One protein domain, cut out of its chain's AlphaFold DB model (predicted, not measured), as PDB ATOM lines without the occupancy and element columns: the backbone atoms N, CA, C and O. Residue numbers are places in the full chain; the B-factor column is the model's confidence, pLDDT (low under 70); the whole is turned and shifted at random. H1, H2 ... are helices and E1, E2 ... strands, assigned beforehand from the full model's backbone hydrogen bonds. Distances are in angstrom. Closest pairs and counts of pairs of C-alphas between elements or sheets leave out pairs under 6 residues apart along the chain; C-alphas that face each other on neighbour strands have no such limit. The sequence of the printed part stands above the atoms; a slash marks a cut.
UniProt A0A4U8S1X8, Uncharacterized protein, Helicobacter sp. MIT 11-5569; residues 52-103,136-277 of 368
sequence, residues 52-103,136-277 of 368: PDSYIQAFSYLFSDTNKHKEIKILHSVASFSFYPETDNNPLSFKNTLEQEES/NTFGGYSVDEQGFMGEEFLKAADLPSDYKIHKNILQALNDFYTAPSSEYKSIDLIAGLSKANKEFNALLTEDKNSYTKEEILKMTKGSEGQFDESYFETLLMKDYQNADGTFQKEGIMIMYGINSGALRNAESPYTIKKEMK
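What this domain is: This is residues 52 to 103 and 136 to 277 of the 368 residues of an uncharacterized protein of Helicobacter sp. MIT 11-5569 (UniProt A0A4U8S1X8). Two pairs of crossed helices, H1 with H4 and H5 with H9, make the core of a compact body, and short H8 bridges H1 and H9. H2, H3, H6 and H7 lie round this core, and a long loop with no named element, residues 63 to 93, reaches far out from it, with Ser 77 in its outlying part. The 194 printed residues include nine named helices and one named strand, in the order H1 H2 H3 H4 E1 H5 H6 H7 H8 H9; the class is mostly helix, though under half of the residues are in named elements. The radius of gyration of the C-alphas is 17.0 A, and the spans are 52 by 42 by 40 A.

How they stand to each other: H1, residues 53 to 62, touches residues 171 to 176 of H4, residues 167 to 178; the closest C-alphas, of Ala 58 and Ala 172, are 4.3 A apart, at a steep tilt of 69 degrees, only just short of about perpendicular, opposite ways. H2, residues 94 to 103, is close to but not clearly touching H8, residues 235 to 239, with the C-alphas of Lys 95 and Asp 239 closest at 5.7 A. H3, residues 151 to 156, is likewise close to but not clearly touching H5, residues 189 to 201, with the C-alphas of Ala 156 and Ile 190 closest at 6.7 A. E1, residues 184 to 186, pairs with no named strand, but is antiparallel to residues 272 to 273. H5 touches H9, residues 249 to 260, about perpendicular at 77 degrees; the C-alphas of Ala 196 and Gly 257 are closest, at 4.6 A. H6, residues 213 to 220, and H7, residues 229 to 233, are close but not clearly touching, with the C-alphas of Lys 213 and Phe 232 closest at 7.7 A. H8 touches H1, with the C-alphas of Tyr 61 and Leu 235 closest at 5.0 A. H8 also touches residues 251 to 255 of H9, with the C-alphas of Met 237 and Gly 251 closest at 6.2 A. Every O i to N i+4 pair is within hydrogen-bond range in H1, H2, H3, H4, H5, H6, H8 and H9; H7 has 0 of 1, and 1 of 2 O i to N i+3 pairs.

Where its parts are: H1 begins at C-alpha 53 (-5.632, 29.196, 82.336). H4 measures 16.2 A from first to last C-alpha, H5 17.7 A and H9 16.1 A. H9 ends at C-alpha 260 (-2.032, 54.605, 80.139).

The domain as a whole: The C-alphas of Ser 77 and Glu 206 are the two farthest apart, 52.7 A. Residues 104 to 135 are not printed; C-alphas 103 and 136 are 22.6 A apart. The links H1 to H2 and H5 to H6 are long. pLDDT is under 70 at 32 residues, among them 64 to 88.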
ATOM      1  N   PRO A  52      -1.296  29.991  84.574       82.25
ATOM      2  CA  PRO A  52      -2.697  29.611  84.773       82.25
ATOM      3  C   PRO A  52      -3.602  29.846  83.566       82.25
ATOM      4  O   PRO A  52      -3.365  30.763  82.779       82.25
ATOM      5  N   ASP A  53      -4.661  29.046  83.430       82.69
ATOM      6  CA  ASP A  53      -5.632  29.196  82.336       82.69
ATOM      7  C   ASP A  53      -6.297  30.575  82.338       82.69
ATOM      8  O   ASP A  53      -6.325  31.234  81.296       82.69
ATOM      9  N   SER A  54      -6.726  31.060  83.505       86.25
ATOM     10  CA  SER A  54      -7.300  32.404  83.670       86.25
ATOM     11  C   SER A  54      -6.372  33.510  83.171       86.25
ATOM     12  O   SER A  54      -6.796  34.392  82.429       86.25
ATOM     13  N   TYR A  55      -5.080  33.439  83.506       85.25
ATOM     14  CA  TYR A  55      -4.096  34.418  83.050       85.25
ATOM     15  C   TYR A  55      -3.917  34.387  81.530       85.25
ATOM     16  O   TYR A  55      -3.881  35.442  80.901       85.25
ATOM     17  N   ILE A  56      -3.816  33.201  80.922       81.94
ATOM     18  CA  ILE A  56      -3.657  33.086  79.465       81.94
ATOM     19  C   ILE A  56      -4.895  33.625  78.739       81.94
ATOM     20  O   ILE A  56      -4.773  34.371  77.761       81.94
ATOM     21  N   GLN A  57      -6.088  33.274  79.220       85.69
ATOM     22  CA  GLN A  57      -7.346  33.765  78.664       85.69
ATOM     23  C   GLN A  57      -7.429  35.287  78.795       85.69
ATOM     24  O   GLN A  57      -7.705  35.969  77.812       85.69
ATOM     25  N   ALA A  58      -7.110  35.836  79.966       89.19
ATOM     26  CA  ALA A  58      -7.073  37.276  80.182       89.19
ATOM     27  C   ALA A  58      -6.063  37.974  79.265       89.19
ATOM     28  O   ALA A  58      -6.402  38.950  78.600       89.19
ATOM     29  N   PHE A  59      -4.841  37.451  79.173       86.88
ATOM     30  CA  PHE A  59      -3.793  38.020  78.332       86.88
ATOM     31  C   PHE A  59      -4.215  38.070  76.859       86.88
ATOM     32  O   PHE A  59      -4.144  39.125  76.237       86.88
ATOM     33  N   SER A  60      -4.708  36.957  76.317       84.75
ATOM     34  CA  SER A  60      -5.173  36.879  74.923       84.75
ATOM     35  C   SER A  60      -6.446  37.687  74.648       84.75
ATOM     36  O   SER A  60      -6.675  38.107  73.515       84.75
ATOM     37  N   TYR A  61      -7.277  37.927  75.665       90.12
ATOM     38  CA  TYR A  61      -8.447  38.791  75.539       90.12
ATOM     39  C   TYR A  61      -8.053  40.269  75.435       90.12
ATOM     40  O   TYR A  61      -8.548  40.998  74.570       90.12
ATOM     41  N   LEU A  62      -7.145  40.698  76.316       90.12
ATOM     42  CA  LEU A  62      -6.736  42.094  76.471       90.12
ATOM     43  C   LEU A  62      -5.686  42.530  75.443       90.12
ATOM     44  O   LEU A  62      -5.657  43.699  75.068       90.12
ATOM     45  N   PHE A  63      -4.830  41.618  74.982       84.38
ATOM     46  CA  PHE A  63      -3.694  41.927  74.116       84.38
ATOM     47  C   PHE A  63      -3.755  41.116  72.826       84.38
ATOM     48  O   PHE A  63      -4.115  39.940  72.821       84.38
ATOM     49  N   SER A  64      -3.409  41.750  71.706       69.44
ATOM     50  CA  SER A  64      -3.388  41.077  70.416       69.44
ATOM     51  C   SER A  64      -2.074  40.340  70.252       69.44
ATOM     52  O   SER A  64      -0.986  40.898  70.414       69.44
ATOM     53  N   ASP A  65      -2.176  39.076  69.857       57.91
ATOM     54  CA  ASP A  65      -1.025  38.300  69.430       57.91
ATOM     55  C   ASP A  65      -0.670  38.665  67.977       57.91
ATOM     56  O   ASP A  65      -0.761  37.860  67.050       57.91
ATOM     57  N   THR A  66      -0.282  39.924  67.723       42.75
ATOM     58  CA  THR A  66       0.229  40.312  66.392       42.75
ATOM     59  C   THR A  66       1.566  39.642  66.064       42.75
ATOM     60  O   THR A  66       2.104  39.840  64.977       42.75
ATOM     61  N   ASN A  67       2.106  38.826  66.974       38.94
ATOM     62  CA  ASN A  67       3.176  37.887  66.694       38.94
ATOM     63  C   ASN A  67       2.672  36.452  66.878       38.94
ATOM     64  O   ASN A  67       3.202  35.736  67.725       38.94
ATOM     65  N   LYS A  68       1.766  35.989  65.999       42.25
ATOM     66  CA  LYS A  68       1.718  34.559  65.655       42.25
ATOM     67  C   LYS A  68       3.172  34.080  65.501       42.25
ATOM     68  O   LYS A  68       3.841  34.440  64.535       42.25
ATOM     69  N   HIS A  69       3.665  33.340  66.493       35.72
ATOM     70  CA  HIS A  69       5.023  32.792  66.574       35.72
ATOM     71  C   HIS A  69       6.192  33.793  66.722       35.72
ATOM     72  O   HIS A  69       7.104  33.808  65.893       35.72
ATOM     73  N   LYS A  70       6.282  34.555  67.821       31.95
ATOM     74  CA  LYS A  70       7.616  34.946  68.326       31.95
ATOM     75  C   LYS A  70       7.908  34.291  69.663       31.95
ATOM     76  O   LYS A  70       7.390  34.702  70.695       31.95
ATOM     77  N   GLU A  71       8.783  33.288  69.607       34.53
ATOM     78  CA  GLU A  71       9.516  32.769  70.759       34.53
ATOM     79  C   GLU A  71      10.030  33.939  71.604       34.53
ATOM     80  O   GLU A  71      10.864  34.733  71.157       34.53
ATOM     81  N   ILE A  72       9.573  34.034  72.849       31.56
ATOM     82  CA  ILE A  72      10.283  34.818  73.852       31.56
ATOM     83  C   ILE A  72      11.531  34.001  74.211       31.56
ATOM     84  O   ILE A  72      11.501  33.138  75.085       31.56
ATOM     85  N   LYS A  73      12.638  34.233  73.495       28.55
ATOM     86  CA  LYS A  73      13.961  33.719  73.871       28.55
ATOM     87  C   LYS A  73      14.511  34.571  75.011       28.55
ATOM     88  O   LYS A  73      15.148  35.596  74.774       28.55
ATOM     89  N   ILE A  74      14.278  34.146  76.251       28.78
ATOM     90  CA  ILE A  74      15.065  34.644  77.382       28.78
ATOM     91  C   ILE A  74      16.417  33.929  77.332       28.78
ATOM     92  O   ILE A  74      16.507  32.705  77.247       28.78
ATOM     93  N   LEU A  75      17.477  34.729  77.277       29.14
ATOM     94  CA  LEU A  75      18.858  34.286  77.151       29.14
ATOM     95  C   LEU A  75      19.271  33.389  78.333       29.14
ATOM     96  O   LEU A  75      19.080  33.754  79.487       29.14
ATOM     97  N   HIS A  76      19.933  32.280  77.974       27.03
ATOM     98  CA  HIS A  76      20.509  31.198  78.791       27.03
ATOM     99  C   HIS A  76      19.529  30.113  79.280       27.03
ATOM    100  O   HIS A  76      19.053  30.164  80.401       27.03
ATOM    101  N   SER A  77      19.374  29.073  78.438       37.88
ATOM    102  CA  SER A  77      19.083  27.668  78.789       37.88
ATOM    103  C   SER A  77      17.888  27.418  79.725       37.88
ATOM    104  O   SER A  77      18.018  27.598  80.925       37.88
ATOM    105  N   VAL A  78      16.817  26.837  79.160       29.72
ATOM    106  CA  VAL A  78      15.550  26.344  79.759       29.72
ATOM    107  C   VAL A  78      14.431  27.367  80.015       29.72
ATOM    108  O   VAL A  78      14.091  27.661  81.150       29.72
ATOM    109  N   ALA A  79      13.801  27.853  78.938       34.94
ATOM    110  CA  ALA A  79      12.346  28.066  78.864       34.94
ATOM    111  C   ALA A  79      11.962  28.507  77.441       34.94
ATOM    112  O   ALA A  79      12.270  29.626  77.030       34.94
ATOM    113  N   SER A  80      11.282  27.639  76.692       36.78
ATOM    114  CA  SER A  80      10.669  27.988  75.410       36.78
ATOM    115  C   SER A  80       9.181  28.241  75.645       36.78
ATOM    116  O   SER A  80       8.384  27.313  75.676       36.78
ATOM    117  N   PHE A  81       8.776  29.501  75.830       41.84
ATOM    118  CA  PHE A  81       7.353  29.846  75.911       41.84
ATOM    119  C   PHE A  81       6.747  29.796  74.510       41.84
ATOM    120  O   PHE A  81       6.955  30.697  73.697       41.84
ATOM    121  N   SER A  82       6.031  28.725  74.184       42.62
ATOM    122  CA  SER A  82       5.293  28.636  72.923       42.62
ATOM    123  C   SER A  82       4.047  27.783  73.081       42.62
ATOM    124  O   SER A  82       4.030  26.641  72.635       42.62
ATOM    125  N   PHE A  83       3.009  28.359  73.690       48.44
ATOM    126  CA  PHE A  83       1.626  28.006  73.380       48.44
ATOM    127  C   PHE A  83       0.672  29.076  73.934       48.44
ATOM    128  O   PHE A  83       0.361  29.081  75.122       48.44
ATOM    129  N   TYR A  84       0.230  30.005  73.084       51.97
ATOM    130  CA  TYR A  84      -0.967  30.799  73.358       51.97
ATOM    131  C   TYR A  84      -2.120  30.123  72.598       51.97
ATOM    132  O   TYR A  84      -1.960  29.857  71.405       51.97
ATOM    133  N   PRO A  85      -3.216  29.737  73.276       45.06
ATOM    134  CA  PRO A  85      -4.315  28.993  72.673       45.06
ATOM    135  C   PRO A  85      -4.987  29.794  71.553       45.06
ATOM    136  O   PRO A  85      -4.888  31.021  71.502       45.06
ATOM    137  N   GLU A  86      -5.675  29.078  70.662       48.91
ATOM    138  CA  GLU A  86      -6.450  29.664  69.567       48.91
ATOM    139  C   GLU A  86      -7.382  30.770  70.084       48.91
ATOM    140  O   GLU A  86      -8.192  30.567  70.991       48.91
ATOM    141  N   THR A  87      -7.248  31.956  69.494       54.97
ATOM    142  CA  THR A  87      -7.926  33.194  69.904       54.97
ATOM    143  C   THR A  87      -9.437  33.163  69.706       54.97
ATOM    144  O   THR A  87     -10.150  33.977  70.286       54.97
ATOM    145  N   ASP A  88      -9.945  32.232  68.902       56.03
ATOM    146  CA  ASP A  88     -11.305  32.317  68.371       56.03
ATOM    147  C   ASP A  88     -12.364  31.789  69.360       56.03
ATOM    148  O   ASP A  88     -13.534  32.121  69.227       56.03
ATOM    149  N   ASN A  89     -11.959  31.060  70.411       70.19
ATOM    150  CA  ASN A  89     -12.860  30.481  71.424       70.19
ATOM    151  C   ASN A  89     -12.563  30.961  72.858       70.19
ATOM    152  O   ASN A  89     -12.818  30.244  73.825       70.19
ATOM    153  N   ASN A  90     -11.986  32.155  73.023       83.56
ATOM    154  CA  ASN A  90     -11.707  32.683  74.358       83.56
ATOM    155  C   ASN A  90     -13.024  32.931  75.135       83.56
ATOM    156  O   ASN A  90     -13.827  33.755  74.689       83.56
ATOM    157  N   PRO A  91     -13.234  32.298  76.308       85.62
ATOM    158  CA  PRO A  91     -14.478  32.419  77.078       85.62
ATOM    159  C   PRO A  91     -14.702  33.815  77.679       85.62
ATOM    160  O   PRO A  91     -15.787  34.114  78.174       85.62
ATOM    161  N   LEU A  92     -13.689  34.687  77.660       89.81
ATOM    162  CA  LEU A  92     -13.826  36.070  78.107       89.81
ATOM    163  C   LEU A  92     -14.445  36.970  77.031       89.81
ATOM    164  O   LEU A  92     -15.031  37.990  77.397       89.81
ATOM    165  N   SER A  93     -14.406  36.583  75.747       90.31
ATOM    166  CA  SER A  93     -15.130  37.315  74.701       90.31
ATOM    167  C   SER A  93     -16.630  37.103  74.851       90.31
ATOM    168  O   SER A  93     -17.146  35.988  74.720       90.31
ATOM    169  N   PHE A  94     -17.347  38.186  75.153       88.06
ATOM    170  CA  PHE A  94     -18.787  38.100  75.375       88.06
ATOM    171  C   PHE A  94     -19.550  37.918  74.068       88.06
ATOM    172  O   PHE A  94     -20.584  37.262  74.081       88.06
ATOM    173  N   LYS A  95     -19.036  38.409  72.931       84.88
ATOM    174  CA  LYS A  95     -19.644  38.102  71.631       84.88
ATOM    175  C   LYS A  95     -19.518  36.627  71.290       84.88
ATOM    176  O   LYS A  95     -20.527  36.011  70.972       84.88
ATOM    177  N   ASN A  96     -18.328  36.047  71.459       77.81
ATOM    178  CA  ASN A  96     -18.127  34.615  71.225       77.81
ATOM    179  C   ASN A  96     -19.036  33.774  72.135       77.81
ATOM    180  O   ASN A  96     -19.646  32.805  71.685       77.81
ATOM    181  N   THR A  97     -19.166  34.171  73.405       73.31
ATOM    182  CA  THR A  97     -20.036  33.485  74.373       73.31
ATOM    183  C   THR A  97     -21.511  33.587  73.976       73.31
ATOM    184  O   THR A  97     -22.199  32.569  73.943       73.31
ATOM    185  N   LEU A  98     -21.994  34.783  73.618       74.44
ATOM    186  CA  LEU A  98     -23.380  35.000  73.190       74.44
ATOM    187  C   LEU A  98     -23.703  34.227  71.906       74.44
ATOM    188  O   LEU A  98     -24.724  33.549  71.846       74.44
ATOM    189  N   GLU A  99     -22.819  34.250  70.908       72.38
ATOM    190  CA  GLU A  99     -22.986  33.473  69.672       72.38
ATOM    191  C   GLU A  99     -23.054  31.963  69.954       72.38
ATOM    192  O   GLU A  99     -23.877  31.238  69.379       72.38
ATOM    193  N   GLN A 100     -22.221  31.470  70.875       63.25
ATOM    194  CA  GLN A 100     -22.235  30.073  71.295       63.25
ATOM    195  C   GLN A 100     -23.531  29.711  72.036       63.25
ATOM    196  O   GLN A 100     -24.122  28.662  71.759       63.25
ATOM    197  N   GLU A 101     -24.000  30.565  72.945       69.19
ATOM    198  CA  GLU A 101     -25.264  30.385  73.667       69.19
ATOM    199  C   GLU A 101     -26.470  30.404  72.721       69.19
ATOM    200  O   GLU A 101     -27.324  29.519  72.807       69.19
ATOM    201  N   GLU A 102     -26.520  31.334  71.765       71.31
ATOM    202  CA  GLU A 102     -27.566  31.400  70.738       71.31
ATOM    203  C   GLU A 102     -27.571  30.149  69.850       71.31
ATOM    204  O   GLU A 102     -28.629  29.576  69.568       71.31
ATOM    205  N   SER A 103     -26.389  29.667  69.454       66.00
ATOM    206  CA  SER A 103     -26.229  28.427  68.689       66.00
ATOM    207  C   SER A 103     -26.733  27.204  69.467       66.00
ATOM    208  O   SER A 103     -27.486  26.378  68.935       66.00
ATOM    209  N   ASN A 136     -28.573  38.178  89.637       83.88
ATOM    210  CA  ASN A 136     -27.234  37.873  89.163       83.88
ATOM    211  C   ASN A 136     -26.316  39.006  89.621       83.88
ATOM    212  O   ASN A 136     -26.599  40.185  89.389       83.88
ATOM    213  N   THR A 137     -25.234  38.656  90.312       90.81
ATOM    214  CA  THR A 137     -24.249  39.627  90.786       90.81
ATOM    215  C   THR A 137     -22.845  39.221  90.384       90.81
ATOM    216  O   THR A 137     -22.518  38.038  90.405       90.81
ATOM    217  N   PHE A 138     -22.002  40.208  90.107       92.56
ATOM    218  CA  PHE A 138     -20.572  40.052  89.882       92.56
ATOM    219  C   PHE A 138     -19.816  41.046  90.764       92.56
ATOM    220  O   PHE A 138     -20.147  42.232  90.794       92.56
ATOM    221  N   GLY A 139     -18.843  40.566  91.540       89.62
ATOM    222  CA  GLY A 139     -18.049  41.424  92.424       89.62
ATOM    223  C   GLY A 139     -18.854  42.218  93.459       89.62
ATOM    224  O   GLY A 139     -18.396  43.263  93.904       89.62
ATOM    225  N   GLY A 140     -20.061  41.760  93.816       91.56
ATOM    226  CA  GLY A 140     -20.972  42.459  94.731       91.56
ATOM    227  C   GLY A 140     -21.941  43.451  94.071       91.56
ATOM    228  O   GLY A 140     -22.745  44.050  94.783       91.56
ATOM    229  N   TYR A 141     -21.916  43.591  92.743       93.12
ATOM    230  CA  TYR A 141     -22.798  44.473  91.972       93.12
ATOM    231  C   TYR A 141     -23.757  43.675  91.091       93.12
ATOM    232  O   TYR A 141     -23.432  42.572  90.667       93.12
ATOM    233  N   SER A 142     -24.939  44.221  90.803       91.88
ATOM    234  CA  SER A 142     -25.903  43.591  89.892       91.88
ATOM    235  C   SER A 142     -25.379  43.535  88.459       91.88
ATOM    236  O   SER A 142     -24.786  44.510  87.993       91.88
ATOM    237  N   VAL A 143     -25.692  42.453  87.751       92.12
ATOM    238  CA  VAL A 143     -25.520  42.336  86.298       92.12
ATOM    239  C   VAL A 143     -26.858  42.025  85.629       92.12
ATOM    240  O   VAL A 143     -27.736  41.431  86.261       92.12
ATOM    241  N   ASP A 144     -27.024  42.448  84.378       88.81
ATOM    242  CA  ASP A 144     -28.185  42.071  83.569       88.81
ATOM    243  C   ASP A 144     -28.091  40.621  83.058       88.81
ATOM    244  O   ASP A 144     -27.167  39.870  83.392       88.81
ATOM    245  N   GLU A 145     -29.097  40.195  82.294       84.25
ATOM    246  CA  GLU A 145     -29.180  38.831  81.759       84.25
ATOM    247  C   GLU A 145     -28.037  38.523  80.784       84.25
ATOM    248  O   GLU A 145     -27.599  37.379  80.704       84.25
ATOM    249  N   GLN A 146     -27.519  39.548  80.106       84.38
ATOM    250  CA  GLN A 146     -26.413  39.466  79.160       84.38
ATOM    251  C   GLN A 146     -25.046  39.650  79.834       84.38
ATOM    252  O   GLN A 146     -24.031  39.607  79.152       84.38
ATOM    253  N   GLY A 147     -24.994  39.848  81.156       89.38
ATOM    254  CA  GLY A 147     -23.752  39.970  81.917       89.38
ATOM    255  C   GLY A 147     -23.137  41.372  81.955       89.38
ATOM    256  O   GLY A 147     -22.006  41.511  82.435       89.38
ATOM    257  N   PHE A 148     -23.847  42.413  81.513       94.62
ATOM    258  CA  PHE A 148     -23.405  43.800  81.665       94.62
ATOM    259  C   PHE A 148     -23.663  44.319  83.078       94.62
ATOM    260  O   PHE A 148     -24.672  44.013  83.716       94.62
ATOM    261  N   MET A 149     -22.730  45.124  83.576       95.19
ATOM    262  CA  MET A 149     -22.795  45.711  84.908       95.19
ATOM    263  C   MET A 149     -23.934  46.733  85.013       95.19
ATOM    264  O   MET A 149     -24.127  47.565  84.129       95.19
ATOM    265  N   GLY A 150     -24.676  46.684  86.120       92.38
ATOM    266  CA  GLY A 150     -25.808  47.578  86.370       92.38
ATOM    267  C   GLY A 150     -25.420  48.999  86.797       92.38
ATOM    268  O   GLY A 150     -24.263  49.304  87.084       92.38
ATOM    269  N   GLU A 151     -26.430  49.863  86.916       93.50
ATOM    270  CA  GLU A 151     -26.281  51.299  87.206       93.50
ATOM    271  C   GLU A 151     -25.492  51.595  88.494       93.50
ATOM    272  O   GLU A 151     -24.678  52.515  88.522       93.50
ATOM    273  N   GLU A 152     -25.662  50.783  89.543       93.94
ATOM    274  CA  GLU A 152     -24.921  50.934  90.806       93.94
ATOM    275  C   GLU A 152     -23.401  50.825  90.605       93.94
ATOM    276  O   GLU A 152     -22.631  51.542  91.244       93.94
ATOM    277  N   PHE A 153     -22.960  49.954  89.690       95.38
ATOM    278  CA  PHE A 153     -21.550  49.819  89.338       95.38
ATOM    279  C   PHE A 153     -21.067  51.019  88.523       95.38
ATOM    280  O   PHE A 153     -20.042  51.608  88.860       95.38
ATOM    281  N   LEU A 154     -21.819  51.411  87.487       96.06
ATOM    282  CA  LEU A 154     -21.467  52.553  86.635       96.06
ATOM    283  C   LEU A 154     -21.328  53.830  87.468       96.06
ATOM    284  O   LEU A 154     -20.341  54.551  87.347       96.06
ATOM    285  N   LYS A 155     -22.254  54.049  88.405       95.38
ATOM    286  CA  LYS A 155     -22.208  55.164  89.351       95.38
ATOM    287  C   LYS A 155     -21.006  55.090  90.291       95.38
ATOM    288  O   LYS A 155     -20.378  56.115  90.543       95.38
ATOM    289  N   ALA A 156     -20.672  53.906  90.811       94.06
ATOM    290  CA  ALA A 156     -19.495  53.729  91.663       94.06
ATOM    291  C   ALA A 156     -18.184  54.015  90.910       94.06
ATOM    292  O   ALA A 156     -17.251  54.561  91.497       94.06
ATOM    293  N   ALA A 157     -18.134  53.679  89.618       95.00
ATOM    294  CA  ALA A 157     -16.994  53.903  88.732       95.00
ATOM    295  C   ALA A 157     -16.994  55.286  88.053       95.00
ATOM    296  O   ALA A 157     -16.076  55.572  87.288       95.00
ATOM    297  N   ASP A 158     -17.971  56.158  88.338       95.88
ATOM    298  CA  ASP A 158     -18.106  57.482  87.703       95.88
ATOM    299  C   ASP A 158     -18.162  57.383  86.162       95.88
ATOM    300  O   ASP A 158     -17.490  58.121  85.434       95.88
ATOM    301  N   LEU A 159     -18.920  56.397  85.671       96.81
ATOM    302  CA  LEU A 159     -19.147  56.116  84.255       96.81
ATOM    303  C   LEU A 159     -20.545  56.589  83.819       96.81
ATOM    304  O   LEU A 159     -21.480  56.552  84.627       96.81
ATOM    305  N   PRO A 160     -20.723  56.998  82.548       94.75
ATOM    306  CA  PRO A 160     -22.042  57.267  81.981       94.75
ATOM    307  C   PRO A 160     -22.991  56.072  82.129       94.75
ATOM    308  O   PRO A 160     -22.585  54.917  82.006       94.75
ATOM    309  N   SER A 161     -24.268  56.347  82.397       92.50
ATOM    310  CA  SER A 161     -25.281  55.319  82.694       92.50
ATOM    311  C   SER A 161     -25.627  54.419  81.505       92.50
ATOM    312  O   SER A 161     -26.260  53.382  81.681       92.50
ATOM    313  N   ASP A 162     -25.276  54.839  80.294       90.81
ATOM    314  CA  ASP A 162     -25.498  54.115  79.048       90.81
ATOM    315  C   ASP A 162     -24.326  53.204  78.650       90.81
ATOM    316  O   ASP A 162     -24.501  52.379  77.753       90.81
ATOM    317  N   TYR A 163     -23.180  53.282  79.341       95.12
ATOM    318  CA  TYR A 163     -22.034  52.403  79.086       95.12
ATOM    319  C   TYR A 163     -22.378  50.931  79.332       95.12
ATOM    320  O   TYR A 163     -22.998  50.566  80.336       95.12
ATOM    321  N   LYS A 164     -21.889  50.059  78.447       95.75
ATOM    322  CA  LYS A 164     -22.076  48.608  78.517       95.75
ATOM    323  C   LYS A 164     -20.794  47.890  78.920       95.75
ATOM    324  O   LYS A 164     -20.131  47.259  78.112       95.75
ATOM    325  N   ILE A 165     -20.464  47.928  80.211       97.38
ATOM    326  CA  ILE A 165     -19.300  47.210  80.755       97.38
ATOM    327  C   ILE A 165     -19.676  45.752  81.027       97.38
ATOM    328  O   ILE A 165     -20.440  45.481  81.950       97.38
ATOM    329  N   HIS A 166     -19.160  44.804  80.246       96.62
ATOM    330  CA  HIS A 166     -19.431  43.378  80.467       96.62
ATOM    331  C   HIS A 166     -18.568  42.791  81.596       96.62
ATOM    332  O   HIS A 166     -17.368  43.042  81.640       96.62
ATOM    333  N   LYS A 167     -19.119  41.949  82.483       95.12
ATOM    334  CA  LYS A 167     -18.382  41.373  83.632       95.12
ATOM    335  C   LYS A 167     -17.070  40.665  83.254       95.12
ATOM    336  O   LYS A 167     -16.103  40.720  84.009       95.12
ATOM    337  N   ASN A 168     -17.005  40.050  82.069       94.69
ATOM    338  CA  ASN A 168     -15.811  39.330  81.613       94.69
ATOM    339  C   ASN A 168     -14.593  40.244  81.449       94.69
ATOM    340  O   ASN A 168     -13.481  39.801  81.710       94.69
ATOM    341  N   ILE A 169     -14.774  41.520  81.085       96.19
ATOM    342  CA  ILE A 169     -13.638  42.445  80.989       96.19
ATOM    343  C   ILE A 169     -13.048  42.734  82.366       96.19
ATOM    344  O   ILE A 169     -11.836  42.813  82.521       96.19
ATOM    345  N   LEU A 170     -13.898  42.816  83.391       97.38
ATOM    346  CA  LEU A 170     -13.475  43.021  84.772       97.38
ATOM    347  C   LEU A 170     -12.751  41.783  85.299       97.38
ATOM    348  O   LEU A 170     -11.719  41.920  85.953       97.38
ATOM    349  N   GLN A 171     -13.249  40.589  84.960       95.94
ATOM    350  CA  GLN A 171     -12.561  39.332  85.245       95.94
ATOM    351  C   GLN A 171     -11.189  39.288  84.562       95.94
ATOM    352  O   GLN A 171     -10.195  39.059  85.238       95.94
ATOM    353  N   ALA A 172     -11.109  39.595  83.263       94.38
ATOM    354  CA  ALA A 172      -9.858  39.602  82.508       94.38
ATOM    355  C   ALA A 172      -8.829  40.568  83.113       94.38
ATOM    356  O   ALA A 172      -7.673  40.210  83.335       94.38
ATOM    357  N   LEU A 173      -9.249  41.796  83.425       95.38
ATOM    358  CA  LEU A 173      -8.383  42.789  84.053       95.38
ATOM    359  C   LEU A 173      -7.905  42.321  85.433       95.38
ATOM    360  O   LEU A 173      -6.725  42.467  85.748       95.38
ATOM    361  N   ASN A 174      -8.792  41.733  86.240       94.69
ATOM    362  CA  ASN A 174      -8.421  41.178  87.537       94.69
ATOM    363  C   ASN A 174      -7.416  40.029  87.388       94.69
ATOM    364  O   ASN A 174      -6.355  40.070  88.005       94.69
ATOM    365  N   ASP A 175      -7.712  39.043  86.546       91.12
ATOM    366  CA  ASP A 175      -6.871  37.865  86.321       91.12
ATOM    367  C   ASP A 175      -5.476  38.259  85.832       91.12
ATOM    368  O   ASP A 175      -4.481  37.732  86.326       91.12
ATOM    369  N   PHE A 176      -5.391  39.239  84.927       89.62
ATOM    370  CA  PHE A 176      -4.122  39.756  84.427       89.62
ATOM    371  C   PHE A 176      -3.334  40.511  85.507       89.62
ATOM    372  O   PHE A 176      -2.169  40.205  85.763       89.62
ATOM    373  N   TYR A 177      -3.957  41.488  86.169       88.50
ATOM    374  CA  TYR A 177      -3.255  42.353  87.116       88.50
ATOM    375  C   TYR A 177      -3.053  41.737  88.496       88.50
ATOM    376  O   TYR A 177      -2.245  42.264  89.251       88.50
ATOM    377  N   THR A 178      -3.739  40.660  88.859       87.94
ATOM    378  CA  THR A 178      -3.582  40.015  90.176       87.94
ATOM    379  C   THR A 178      -2.974  38.620  90.096       87.94
ATOM    380  O   THR A 178      -2.731  38.002  91.136       87.94
ATOM    381  N   ALA A 179      -2.610  38.174  88.882       82.00
ATOM    382  CA  ALA A 179      -1.839  36.958  88.665       82.00
ATOM    383  C   ALA A 179      -0.665  36.869  89.653       82.00
ATOM    384  O   ALA A 179      -0.060  37.893  89.993       82.00
ATOM    385  N   PRO A 180      -0.290  35.679  90.138       74.12
ATOM    386  CA  PRO A 180       0.722  35.585  91.187       74.12
ATOM    387  C   PRO A 180       2.087  36.209  90.850       74.12
ATOM    388  O   PRO A 180       2.744  36.696  91.767       74.12
ATOM    389  N   SER A 181       2.450  36.359  89.574       68.75
ATOM    390  CA  SER A 181       3.636  37.116  89.129       68.75
ATOM    391  C   SER A 181       3.467  38.624  89.004       68.75
ATOM    392  O   SER A 181       4.459  39.339  88.886       68.75
ATOM    393  N   SER A 182       2.233  39.120  89.006       77.75
ATOM    394  CA  SER A 182       1.964  40.550  88.973       77.75
ATOM    395  C   SER A 182       2.473  41.231  90.242       77.75
ATOM    396  O   SER A 182       2.455  40.651  91.330       77.75
ATOM    397  N   GLU A 183       2.834  42.507  90.121       81.75
ATOM    398  CA  GLU A 183       3.180  43.387  91.239       81.75
ATOM    399  C   GLU A 183       2.016  43.613  92.216       81.75
ATOM    400  O   GLU A 183       2.240  44.080  93.330       81.75
ATOM    401  N   TYR A 184       0.776  43.309  91.823       85.94
ATOM    402  CA  TYR A 184      -0.415  43.604  92.617       85.94
ATOM    403  C   TYR A 184      -1.011  42.337  93.231       85.94
ATOM    404  O   TYR A 184      -1.165  41.306  92.580       85.94
ATOM    405  N   LYS A 185      -1.343  42.424  94.520       87.00
ATOM    406  CA  LYS A 185      -2.177  41.452  95.234       87.00
ATOM    407  C   LYS A 185      -3.654  41.704  94.944       87.00
ATOM    408  O   LYS A 185      -4.426  40.762  94.842       87.00
ATOM    409  N   SER A 186      -4.031  42.972  94.838       90.25
ATOM    410  CA  SER A 186      -5.363  43.418  94.444       90.25
ATOM    411  C   SER A 186      -5.250  44.747  93.714       90.25
ATOM    412  O   SER A 186      -4.346  45.540  93.992       90.25
ATOM    413  N   ILE A 187      -6.181  44.998  92.802       91.56
ATOM    414  CA  ILE A 187      -6.332  46.285  92.129       91.56
ATOM    415  C   ILE A 187      -7.762  46.783  92.290       91.56
ATOM    416  O   ILE A 187      -8.718  46.011  92.219       91.56
ATOM    417  N   ASP A 188      -7.914  48.084  92.493       95.75
ATOM    418  CA  ASP A 188      -9.226  48.705  92.528       95.75
ATOM    419  C   ASP A 188      -9.682  49.086  91.117       95.75
ATOM    420  O   ASP A 188      -9.442  50.194  90.633       95.75
ATOM    421  N   LEU A 189     -10.350  48.148  90.448       96.31
ATOM    422  CA  LEU A 189     -10.866  48.352  89.096       96.31
ATOM    423  C   LEU A 189     -11.906  49.473  89.006       96.31
ATOM    424  O   LEU A 189     -11.989  50.123  87.968       96.31
ATOM    425  N   ILE A 190     -12.676  49.734  90.066       96.50
ATOM    426  CA  ILE A 190     -13.670  50.817  90.066       96.50
ATOM    427  C   ILE A 190     -12.946  52.164  90.035       96.50
ATOM    428  O   ILE A 190     -13.249  53.016  89.197       96.50
ATOM    429  N   ALA A 191     -11.951  52.346  90.910       96.56
ATOM    430  CA  ALA A 191     -11.116  53.545  90.900       96.56
ATOM    431  C   ALA A 191     -10.319  53.673  89.587       96.56
ATOM    432  O   ALA A 191     -10.218  54.766  89.022       96.56
ATOM    433  N   GLY A 192      -9.805  52.552  89.076       96.75
ATOM    434  CA  GLY A 192      -9.103  52.454  87.799       96.75
ATOM    435  C   GLY A 192      -9.941  52.928  86.613       96.75
ATOM    436  O   GLY A 192      -9.492  53.775  85.842       96.75
ATOM    437  N   LEU A 193     -11.171  52.424  86.486       98.12
ATOM    438  CA  LEU A 193     -12.102  52.810  85.422       98.12
ATOM    439  C   LEU A 193     -12.535  54.273  85.547       98.12
ATOM    440  O   LEU A 193     -12.597  54.969  84.537       98.12
ATOM    441  N   SER A 194     -12.753  54.771  86.770       97.38
ATOM    442  CA  SER A 194     -13.041  56.194  86.995       97.38
ATOM    443  C   SER A 194     -11.903  57.086  86.500       97.38
ATOM    444  O   SER A 194     -12.137  58.096  85.830       97.38
ATOM    445  N   LYS A 195     -10.655  56.703  86.797       97.75
ATOM    446  CA  LYS A 195      -9.464  57.413  86.325       97.75
ATOM    447  C   LYS A 195      -9.346  57.351  84.800       97.75
ATOM    448  O   LYS A 195      -9.203  58.396  84.174       97.75
ATOM    449  N   ALA A 196      -9.492  56.163  84.211       97.88
ATOM    450  CA  ALA A 196      -9.444  55.970  82.763       97.88
ATOM    451  C   ALA A 196     -10.514  56.800  82.036       97.88
ATOM    452  O   ALA A 196     -10.207  57.471  81.055       97.88
ATOM    453  N   ASN A 197     -11.747  56.834  82.551       97.75
ATOM    454  CA  ASN A 197     -12.834  57.632  81.985       97.75
ATOM    455  C   ASN A 197     -12.521  59.135  82.014       97.75
ATOM    456  O   ASN A 197     -12.747  59.831  81.026       97.75
ATOM    457  N   LYS A 198     -11.964  59.644  83.119       97.31
ATOM    458  CA  LYS A 198     -11.559  61.056  83.241       97.31
ATOM    459  C   LYS A 198     -10.453  61.425  82.259       97.31
ATOM    460  O   LYS A 198     -10.571  62.433  81.568       97.31
ATOM    461  N   GLU A 199      -9.402  60.613  82.195       97.44
ATOM    462  CA  GLU A 199      -8.264  60.843  81.300       97.44
ATOM    463  C   GLU A 199      -8.677  60.745  79.828       97.44
ATOM    464  O   GLU A 199      -8.362  61.637  79.043       97.44
ATOM    465  N   PHE A 200      -9.444  59.716  79.461       97.38
ATOM    466  CA  PHE A 200      -9.912  59.527  78.091       97.38
ATOM    467  C   PHE A 200     -10.855  60.650  77.641       97.38
ATOM    468  O   PHE A 200     -10.663  61.215  76.565       97.38
ATOM    469  N   ASN A 201     -11.833  61.041  78.470       96.38
ATOM    470  CA  ASN A 201     -12.764  62.119  78.120       96.38
ATOM    471  C   ASN A 201     -12.059  63.470  77.923       96.38
ATOM    472  O   ASN A 201     -12.542  64.292  77.146       96.38
ATOM    473  N   ALA A 202     -10.908  63.701  78.563       96.88
ATOM    474  CA  ALA A 202     -10.113  64.910  78.352       96.88
ATOM    475  C   ALA A 202      -9.490  64.999  76.943       96.88
ATOM    476  O   ALA A 202      -9.076  66.082  76.529       96.88
ATOM    477  N   LEU A 203      -9.428  63.886  76.203       96.56
ATOM    478  CA  LEU A 203      -8.914  63.826  74.830       96.56
ATOM    479  C   LEU A 203     -10.002  64.046  73.770       96.56
ATOM    480  O   LEU A 203      -9.686  64.270  72.600       96.56
ATOM    481  N   LEU A 204     -11.277  63.962  74.150       94.19
ATOM    482  CA  LEU A 204     -12.385  64.010  73.204       94.19
ATOM    483  C   LEU A 204     -12.625  65.435  72.709       94.19
ATOM    484  O   LEU A 204     -12.854  66.361  73.483       94.19
ATOM    485  N   THR A 205     -12.631  65.600  71.388       89.25
ATOM    486  CA  THR A 205     -13.064  66.847  70.739       89.25
ATOM    487  C   THR A 205     -14.563  66.862  70.456       89.25
ATOM    488  O   THR A 205     -15.167  67.926  70.369       89.25
ATOM    489  N   GLU A 206     -15.151  65.680  70.288       90.88
ATOM    490  CA  GLU A 206     -16.573  65.456  70.045       90.88
ATOM    491  C   GLU A 206     -17.018  64.267  70.895       90.88
ATOM    492  O   GLU A 206     -16.336  63.238  70.923       90.88
ATOM    493  N   ASP A 207     -18.154  64.408  71.573       89.94
ATOM    494  CA  ASP A 207     -18.736  63.348  72.390       89.94
ATOM    495  C   ASP A 207     -19.641  62.466  71.519       89.94
ATOM    496  O   ASP A 207     -20.743  62.868  71.139       89.94
ATOM    497  N   LYS A 208     -19.127  61.297  71.128       93.88
ATOM    498  CA  LYS A 208     -19.814  60.304  70.297       93.88
ATOM    499  C   LYS A 208     -19.871  58.979  71.039       93.88
ATOM    500  O   LYS A 208     -18.969  58.642  71.798       93.88
ATOM    501  N   ASN A 209     -20.882  58.179  70.724       94.12
ATOM    502  CA  ASN A 209     -21.012  56.834  71.287       94.12
ATOM    503  C   ASN A 209     -20.068  55.822  70.613       94.12
ATOM    504  O   ASN A 209     -19.767  54.780  71.191       94.12
ATOM    505  N   SER A 210     -19.587  56.119  69.401       97.25
ATOM    506  CA  SER A 210     -18.600  55.305  68.696       97.25
ATOM    507  C   SER A 210     -17.679  56.141  67.808       97.25
ATOM    508  O   SER A 210     -18.007  57.273  67.440       97.25
ATOM    509  N   TYR A 211     -16.518  55.569  67.480       98.19
ATOM    510  CA  TYR A 211     -15.456  56.228  66.715       98.19
ATOM    511  C   TYR A 211     -14.819  55.279  65.695       98.19
ATOM    512  O   TYR A 211     -14.769  54.064  65.907       98.19
ATOM    513  N   THR A 212     -14.299  55.817  64.589       98.19
ATOM    514  CA  THR A 212     -13.498  55.031  63.634       98.19
ATOM    515  C   THR A 212     -12.078  54.791  64.155       98.19
ATOM    516  O   THR A 212     -11.587  55.502  65.039       98.19
ATOM    517  N   LYS A 213     -11.371  53.815  63.569       97.88
ATOM    518  CA  LYS A 213      -9.953  53.544  63.864       97.88
ATOM    519  C   LYS A 213      -9.094  54.808  63.734       97.88
ATOM    520  O   LYS A 213      -8.270  55.096  64.600       97.88
ATOM    521  N   GLU A 214      -9.302  55.588  62.676       97.75
ATOM    522  CA  GLU A 214      -8.543  56.806  62.387       97.75
ATOM    523  C   GLU A 214      -8.808  57.905  63.421       97.75
ATOM    524  O   GLU A 214      -7.874  58.597  63.831       97.75
ATOM    525  N   GLU A 215     -10.059  58.058  63.867       98.06
ATOM    526  CA  GLU A 215     -10.414  59.001  64.929       98.06
ATOM    527  C   GLU A 215      -9.715  58.633  66.243       98.06
ATOM    528  O   GLU A 215      -9.135  59.509  66.887       98.06
ATOM    529  N   ILE A 216      -9.697  57.345  66.601       98.19
ATOM    530  CA  ILE A 216      -9.068  56.827  67.830       98.19
ATOM    531  C   ILE A 216      -7.550  57.023  67.800       98.19
ATOM    532  O   ILE A 216      -6.970  57.576  68.740       98.19
ATOM    533  N   LEU A 217      -6.898  56.634  66.701       97.88
ATOM    534  CA  LEU A 217      -5.459  56.840  66.515       97.88
ATOM    535  C   LEU A 217      -5.093  58.326  66.582       97.88
ATOM    536  O   LEU A 217      -4.074  58.691  67.164       97.88
ATOM    537  N   LYS A 218      -5.925  59.200  66.008       97.44
ATOM    538  CA  LYS A 218      -5.693  60.645  66.021       97.44
ATOM    539  C   LYS A 218      -5.889  61.250  67.412       97.44
ATOM    540  O   LYS A 218      -5.035  62.030  67.828       97.44
ATOM    541  N   MET A 219      -6.982  60.926  68.107       96.75
ATOM    542  CA  MET A 219      -7.320  61.538  69.401       96.75
ATOM    543  C   MET A 219      -6.371  61.103  70.527       96.75
ATOM    544  O   MET A 219      -6.099  61.882  71.432       96.75
ATOM    545  N   THR A 220      -5.837  59.879  70.461       97.12
ATOM    546  CA  THR A 220      -4.950  59.335  71.506       97.12
ATOM    547  C   THR A 220      -3.463  59.577  71.231       97.12
ATOM    548  O   THR A 220      -2.622  59.312  72.092       97.12
ATOM    549  N   LYS A 221      -3.109  60.104  70.053       96.88
ATOM    550  CA  LYS A 221      -1.719  60.328  69.644       96.88
ATOM    551  C   LYS A 221      -0.971  61.229  70.628       96.88
ATOM    552  O   LYS A 221      -1.365  62.369  70.858       96.88
ATOM    553  N   GLY A 222       0.160  60.743  71.143       95.25
ATOM    554  CA  GLY A 222       1.004  61.477  72.089       95.25
ATOM    555  C   GLY A 222       0.480  61.515  73.529       95.25
ATOM    556  O   GLY A 222       1.104  62.160  74.367       95.25
ATOM    557  N   SER A 223      -0.635  60.840  73.823       96.38
ATOM    558  CA  SER A 223      -1.106  60.622  75.194       96.38
ATOM    559  C   SER A 223      -0.464  59.375  75.813       96.38
ATOM    560  O   SER A 223       0.071  58.526  75.100       96.38
ATOM    561  N   GLU A 224      -0.545  59.231  77.138       93.69
ATOM    562  CA  GLU A 224      -0.043  58.040  77.845       93.69
ATOM    563  C   GLU A 224      -0.759  56.751  77.411       93.69
ATOM    564  O   GLU A 224      -0.150  55.688  77.382       93.69
ATOM    565  N   GLY A 225      -2.036  56.846  77.031       93.44
ATOM    566  CA  GLY A 225      -2.833  55.736  76.507       93.44
ATOM    567  C   GLY A 225      -2.909  55.703  74.981       93.44
ATOM    568  O   GLY A 225      -3.951  55.334  74.440       93.44
ATOM    569  N   GLN A 226      -1.854  56.138  74.279       95.19
ATOM    570  CA  GLN A 226      -1.811  56.128  72.814       95.19
ATOM    571  C   GLN A 226      -2.174  54.749  72.244       95.19
ATOM    572  O   GLN A 226      -1.654  53.724  72.684       95.19
ATOM    573  N   PHE A 227      -3.041  54.738  71.228       95.19
ATOM    574  CA  PHE A 227      -3.377  53.523  70.496       95.19
ATOM    575  C   PHE A 227      -2.378  53.233  69.378       95.19
ATOM    576  O   PHE A 227      -1.991  54.129  68.626       95.19
ATOM    577  N   ASP A 228      -2.071  51.950  69.224       91.19
ATOM    578  CA  ASP A 228      -1.408  51.381  68.062       91.19
ATOM    579  C   ASP A 228      -2.391  50.528  67.254       91.19
ATOM    580  O   ASP A 228      -3.424  50.070  67.751       91.19
ATOM    581  N   GLU A 229      -2.065  50.288  65.982       91.19
ATOM    582  CA  GLU A 229      -2.938  49.530  65.083       91.19
ATOM    583  C   GLU A 229      -3.213  48.096  65.552       91.19
ATOM    584  O   GLU A 229      -4.277  47.555  65.261       91.19
ATOM    585  N   SER A 230      -2.281  47.493  66.288       87.38
ATOM    586  CA  SER A 230      -2.426  46.138  66.816       87.38
ATOM    587  C   SER A 230      -3.570  46.019  67.824       87.38
ATOM    588  O   SER A 230      -4.153  44.944  67.940       87.38
ATOM    589  N   TYR A 231      -3.934  47.085  68.543       89.75
ATOM    590  CA  TYR A 231      -4.946  46.998  69.600       89.75
ATOM    591  C   TYR A 231      -6.352  46.749  69.057       89.75
ATOM    592  O   TYR A 231      -7.144  46.077  69.711       89.75
ATOM    593  N   PHE A 232      -6.644  47.198  67.836       93.50
ATOM    594  CA  PHE A 232      -7.930  46.944  67.177       93.50
ATOM    595  C   PHE A 232      -8.158  45.458  66.866       93.50
ATOM    596  O   PHE A 232      -9.295  45.045  66.666       93.50
ATOM    597  N   GLU A 233      -7.094  44.647  66.881       89.44
ATOM    598  CA  GLU A 233      -7.172  43.202  66.661       89.44
ATOM    599  C   GLU A 233      -7.388  42.386  67.939       89.44
ATOM    600  O   GLU A 233      -7.597  41.172  67.852       89.44
ATOM    601  N   THR A 234      -7.347  43.031  69.109       89.94
ATOM    602  CA  THR A 234      -7.631  42.387  70.400       89.94
ATOM    603  C   THR A 234      -9.080  41.906  70.448       89.94
ATOM    604  O   THR A 234      -9.970  42.518  69.852       89.94
ATOM    605  N   LEU A 235      -9.340  40.825  71.187       91.44
ATOM    606  CA  LEU A 235     -10.710  40.344  71.377       91.44
ATOM    607  C   LEU A 235     -11.558  41.361  72.139       91.44
ATOM    608  O   LEU A 235     -12.717  41.546  71.789       91.44
ATOM    609  N   LEU A 236     -10.963  42.085  73.093       94.31
ATOM    610  CA  LEU A 236     -11.595  43.231  73.742       94.31
ATOM    611  C   LEU A 236     -12.113  44.239  72.712       94.31
ATOM    612  O   LEU A 236     -13.291  44.580  72.727       94.31
ATOM    613  N   MET A 237     -11.276  44.720  71.791       95.19
ATOM    614  CA  MET A 237     -11.737  45.723  70.825       95.19
ATOM    615  C   MET A 237     -12.760  45.145  69.840       95.19
ATOM    616  O   MET A 237     -13.692  45.852  69.465       95.19
ATOM    617  N   LYS A 238     -12.649  43.863  69.471       93.44
ATOM    618  CA  LYS A 238     -13.633  43.163  68.623       93.44
ATOM    619  C   LYS A 238     -14.994  43.020  69.304       93.44
ATOM    620  O   LYS A 238     -16.028  43.256  68.675       93.44
ATOM    621  N   ASP A 239     -15.008  42.731  70.598       94.12
ATOM    622  CA  ASP A 239     -16.207  42.706  71.437       94.12
ATOM    623  C   ASP A 239     -16.947  44.055  71.412       94.12
ATOM    624  O   ASP A 239     -18.168  44.093  71.284       94.12
ATOM    625  N   TYR A 240     -16.217  45.170  71.404       96.19
ATOM    626  CA  TYR A 240     -16.785  46.524  71.341       96.19
ATOM    627  C   TYR A 240     -16.854  47.119  69.924       96.19
ATOM    628  O   TYR A 240     -17.135  48.308  69.763       96.19
ATOM    629  N   GLN A 241     -16.618  46.323  68.880       96.00
ATOM    630  CA  GLN A 241     -16.757  46.766  67.494       96.00
ATOM    631  C   GLN A 241     -18.218  46.674  67.028       96.00
ATOM    632  O   GLN A 241     -18.880  45.650  67.189       96.00
ATOM    633  N   ASN A 242     -18.738  47.724  66.413       94.44
ATOM    634  CA  ASN A 242     -20.048  47.722  65.774       94.44
ATOM    635  C   ASN A 242     -19.981  47.053  64.391       94.44
ATOM    636  O   ASN A 242     -18.916  46.914  63.793       94.44
ATOM    637  N   ALA A 243     -21.140  46.688  63.839       93.50
ATOM    638  CA  ALA A 243     -21.228  46.063  62.515       93.50
ATOM    639  C   ALA A 243     -20.688  46.946  61.369       93.50
ATOM    640  O   ALA A 243     -20.296  46.431  60.326       93.50
ATOM    641  N   ASP A 244     -20.660  48.268  61.559       94.69
ATOM    642  CA  ASP A 244     -20.099  49.234  60.607       94.69
ATOM    643  C   ASP A 244     -18.573  49.418  60.740       94.69
ATOM    644  O   ASP A 244     -17.979  50.209  60.009       94.69
ATOM    645  N   GLY A 245     -17.934  48.690  61.662       95.50
ATOM    646  CA  GLY A 245     -16.499  48.741  61.922       95.50
ATOM    647  C   GLY A 245     -16.057  49.829  62.905       95.50
ATOM    648  O   GLY A 245     -14.873  49.861  63.247       95.50
ATOM    649  N   THR A 246     -16.963  50.693  63.384       97.94
ATOM    650  CA  THR A 246     -16.664  51.656  64.460       97.94
ATOM    651  C   THR A 246     -16.537  50.956  65.811       97.94
ATOM    652  O   THR A 246     -17.053  49.860  65.999       97.94
ATOM    653  N   PHE A 247     -15.867  51.583  66.775       97.94
ATOM    654  CA  PHE A 247     -15.670  51.030  68.117       97.94
ATOM    655  C   PHE A 247     -16.439  51.845  69.150       97.94
ATOM    656  O   PHE A 247     -16.432  53.075  69.100       97.94
ATOM    657  N   GLN A 248     -17.105  51.155  70.073       97.88
ATOM    658  CA  GLN A 248     -17.877  51.763  71.153       97.88
ATOM    659  C   GLN A 248     -16.968  52.497  72.146       97.88
ATOM    660  O   GLN A 248     -15.854  52.050  72.449       97.88
ATOM    661  N   LYS A 249     -17.454  53.633  72.655       97.38
ATOM    662  CA  LYS A 249     -16.706  54.554  73.521       97.38
ATOM    663  C   LYS A 249     -16.151  53.871  74.772       97.38
ATOM    664  O   LYS A 249     -14.997  54.094  75.133       97.38
ATOM    665  N   GLU A 250     -16.942  53.023  75.419       96.56
ATOM    666  CA  GLU A 250     -16.551  52.289  76.620       96.56
ATOM    667  C   GLU A 250     -15.406  51.298  76.364       96.56
ATOM    668  O   GLU A 250     -14.479  51.233  77.169       96.56
ATOM    669  N   GLY A 251     -15.398  50.596  75.225       97.62
ATOM    670  CA  GLY A 251     -14.306  49.692  74.851       97.62
ATOM    671  C   GLY A 251     -12.996  50.445  74.622       97.62
ATOM    672  O   GLY A 251     -11.943  50.041  75.120       97.62
ATOM    673  N   ILE A 252     -13.075  51.599  73.948       98.31
ATOM    674  CA  ILE A 252     -11.928  52.491  73.730       98.31
ATOM    675  C   ILE A 252     -11.400  53.019  75.070       98.31
ATOM    676  O   ILE A 252     -10.194  52.990  75.298       98.31
ATOM    677  N   MET A 253     -12.282  53.461  75.972       98.31
ATOM    678  CA  MET A 253     -11.916  53.962  77.302       98.31
ATOM    679  C   MET A 253     -11.194  52.899  78.139       98.31
ATOM    680  O   MET A 253     -10.187  53.200  78.783       98.31
ATOM    681  N   ILE A 254     -11.657  51.646  78.107       98.44
ATOM    682  CA  ILE A 254     -11.010  50.564  78.857       98.44
ATOM    683  C   ILE A 254      -9.629  50.256  78.276       98.44
ATOM    684  O   ILE A 254      -8.658  50.198  79.030       98.44
ATOM    685  N   MET A 255      -9.514  50.119  76.952       97.62
ATOM    686  CA  MET A 255      -8.226  49.889  76.290       97.62
ATOM    687  C   MET A 255      -7.249  51.054  76.521       97.62
ATOM    688  O   MET A 255      -6.079  50.833  76.832       97.62
ATOM    689  N   TYR A 256      -7.737  52.297  76.482       97.88
ATOM    690  CA  TYR A 256      -6.965  53.468  76.889       97.88
ATOM    691  C   TYR A 256      -6.428  53.311  78.318       97.88
ATOM    692  O   TYR A 256      -5.236  53.503  78.546       97.88
ATOM    693  N   GLY A 257      -7.279  52.909  79.268       96.94
ATOM    694  CA  GLY A 257      -6.896  52.729  80.667       96.94
ATOM    695  C   GLY A 257      -5.874  51.610  80.906       96.94
ATOM    696  O   GLY A 257      -5.055  51.719  81.826       96.94
ATOM    697  N   ILE A 258      -5.893  50.552  80.087       94.31
ATOM    698  CA  ILE A 258      -4.859  49.504  80.081       94.31
ATOM    699  C   ILE A 258      -3.511  50.118  79.675       94.31
ATOM    700  O   ILE A 258      -2.515  49.950  80.390       94.31
ATOM    701  N   ASN A 259      -3.504  50.871  78.571       91.62
ATOM    702  CA  ASN A 259      -2.303  51.434  77.956       91.62
ATOM    703  C   ASN A 259      -1.687  52.570  78.785       91.62
ATOM    704  O   ASN A 259      -0.488  52.538  79.058       91.62
ATOM    705  N   SER A 260      -2.501  53.514  79.269       92.81
ATOM    706  CA  SER A 260      -2.032  54.605  80.139       92.81
ATOM    707  C   SER A 260      -1.611  54.103  81.523       92.81
ATOM    708  O   SER A 260      -0.870  54.755  82.258       92.81
ATOM    709  N   GLY A 261      -2.080  52.914  81.909       90.81
ATOM    710  CA  GLY A 261      -1.920  52.384  83.253       90.81
ATOM    711  C   GLY A 261      -2.849  53.017  84.282       90.81
ATOM    712  O   GLY A 261      -2.679  52.745  85.474       90.81
ATOM    713  N   ALA A 262      -3.853  53.791  83.859       93.75
ATOM    714  CA  ALA A 262      -4.900  54.316  84.732       93.75
ATOM    715  C   ALA A 262      -5.524  53.229  85.617       93.75
ATOM    716  O   ALA A 262      -5.725  53.459  86.810       93.75
ATOM    717  N   LEU A 263      -5.742  52.029  85.063       92.88
ATOM    718  CA  LEU A 263      -6.372  50.917  85.780       92.88
ATOM    719  C   LEU A 263      -5.580  50.446  87.010       92.88
ATOM    720  O   LEU A 263      -6.179  50.053  88.005       92.88
ATOM    721  N   ARG A 264      -4.243  50.506  86.963       87.50
ATOM    722  CA  ARG A 264      -3.356  50.050  88.055       87.50
ATOM    723  C   ARG A 264      -2.795  51.187  88.914       87.50
ATOM    724  O   ARG A 264      -2.397  50.961  90.051       87.50
ATOM    725  N   ASN A 265      -2.768  52.407  88.375       86.50
ATOM    726  CA  ASN A 265      -2.197  53.595  89.015       86.50
ATOM    727  C   ASN A 265      -3.268  54.518  89.621       86.50
ATOM    728  O   ASN A 265      -2.984  55.690  89.888       86.50
ATOM    729  N   ALA A 266      -4.511  54.060  89.767       87.06
ATOM    730  CA  ALA A 266      -5.518  54.807  90.506       87.06
ATOM    731  C   ALA A 266      -5.162  54.830  91.998       87.06
ATOM    732  O   ALA A 266      -4.829  53.800  92.589       87.06
ATOM    733  N   GLU A 267      -5.228  56.014  92.605       85.62
ATOM    734  CA  GLU A 267      -5.033  56.170  94.044       85.62
ATOM    735  C   GLU A 267      -6.217  55.533  94.778       85.62
ATOM    736  O   GLU A 267      -7.301  56.109  94.855       85.62
ATOM    737  N   SER A 268      -6.016  54.322  95.298       89.62
ATOM    738  CA  SER A 268      -7.021  53.607  96.079       89.62
ATOM    739  C   SER A 268      -6.374  52.794  97.202       89.62
ATOM    740  O   SER A 268      -5.378  52.110  96.957       89.62
ATOM    741  N   PRO A 269      -6.958  52.791  98.418       86.56
ATOM    742  CA  PRO A 269      -6.521  51.907  99.498       86.56
ATOM    743  C   PRO A 269      -6.779  50.417  99.205       86.56
ATOM    744  O   PRO A 269      -6.265  49.566  99.928       86.56
ATOM    745  N   TYR A 270      -7.563  50.090  98.172       90.19
ATOM    746  CA  TYR A 270      -7.863  48.715  97.759       90.19
ATOM    747  C   TYR A 270      -6.919  48.196  96.662       90.19
ATOM    748  O   TYR A 270      -6.889  46.992  96.390       90.19
ATOM    749  N   THR A 271      -6.093  49.074  96.083       90.31
ATOM    750  CA  THR A 271      -4.965  48.680  95.234       90.31
ATOM    751  C   THR A 271      -3.771  48.349  96.123       90.31
ATOM    752  O   THR A 271      -3.109  49.235  96.664       90.31
ATOM    753  N   ILE A 272      -3.486  47.059  96.284       88.31
ATOM    754  CA  ILE A 272      -2.435  46.564  97.173       88.31
ATOM    755  C   ILE A 272      -1.328  45.961  96.320       88.31
ATOM    756  O   ILE A 272      -1.521  44.939  95.662       88.31
ATOM    757  N   LYS A 273      -0.142  46.571  96.367       87.19
ATOM    758  CA  LYS A 273       1.069  45.975  95.799       87.19
ATOM    759  C   LYS A 273       1.567  44.841  96.689       87.19
ATOM    760  O   LYS A 273       1.459  44.906  97.913       87.19
ATOM    761  N   LYS A 274       2.113  43.796  96.079       81.50
ATOM    762  CA  LYS A 274       2.816  42.736  96.798       81.50
ATOM    763  C   LYS A 274       4.096  43.313  97.387       81.50
ATOM    764  O   LYS A 274       4.794  44.095  96.742       81.50
ATOM    765  N   GLU A 275       4.427  42.879  98.597       67.62
ATOM    766  CA  GLU A 275       5.779  43.027  99.125       67.62
ATOM    767  C   GLU A 275       6.692  42.102  98.320       67.62
ATOM    768  O   GLU A 275       6.936  40.953  98.682       67.62
ATOM    769  N   MET A 276       7.160  42.578  97.170       54.78
ATOM    770  CA  MET A 276       8.209  41.877  96.451       54.78
ATOM    771  C   MET A 276       9.476  42.030  97.290       54.78
ATOM    772  O   MET A 276      10.006  43.137  97.423       54.78
ATOM    773  N   LYS A 277       9.965  40.933  97.887       47.25
ATOM    774  CA  LYS A 277      11.347  40.902  98.380       47.25
ATOM    775  C   LYS A 277      12.221  41.375  97.225       47.25
ATOM    776  O   LYS A 277      12.075  40.874  96.112       47.25
TER     777      LYS A 277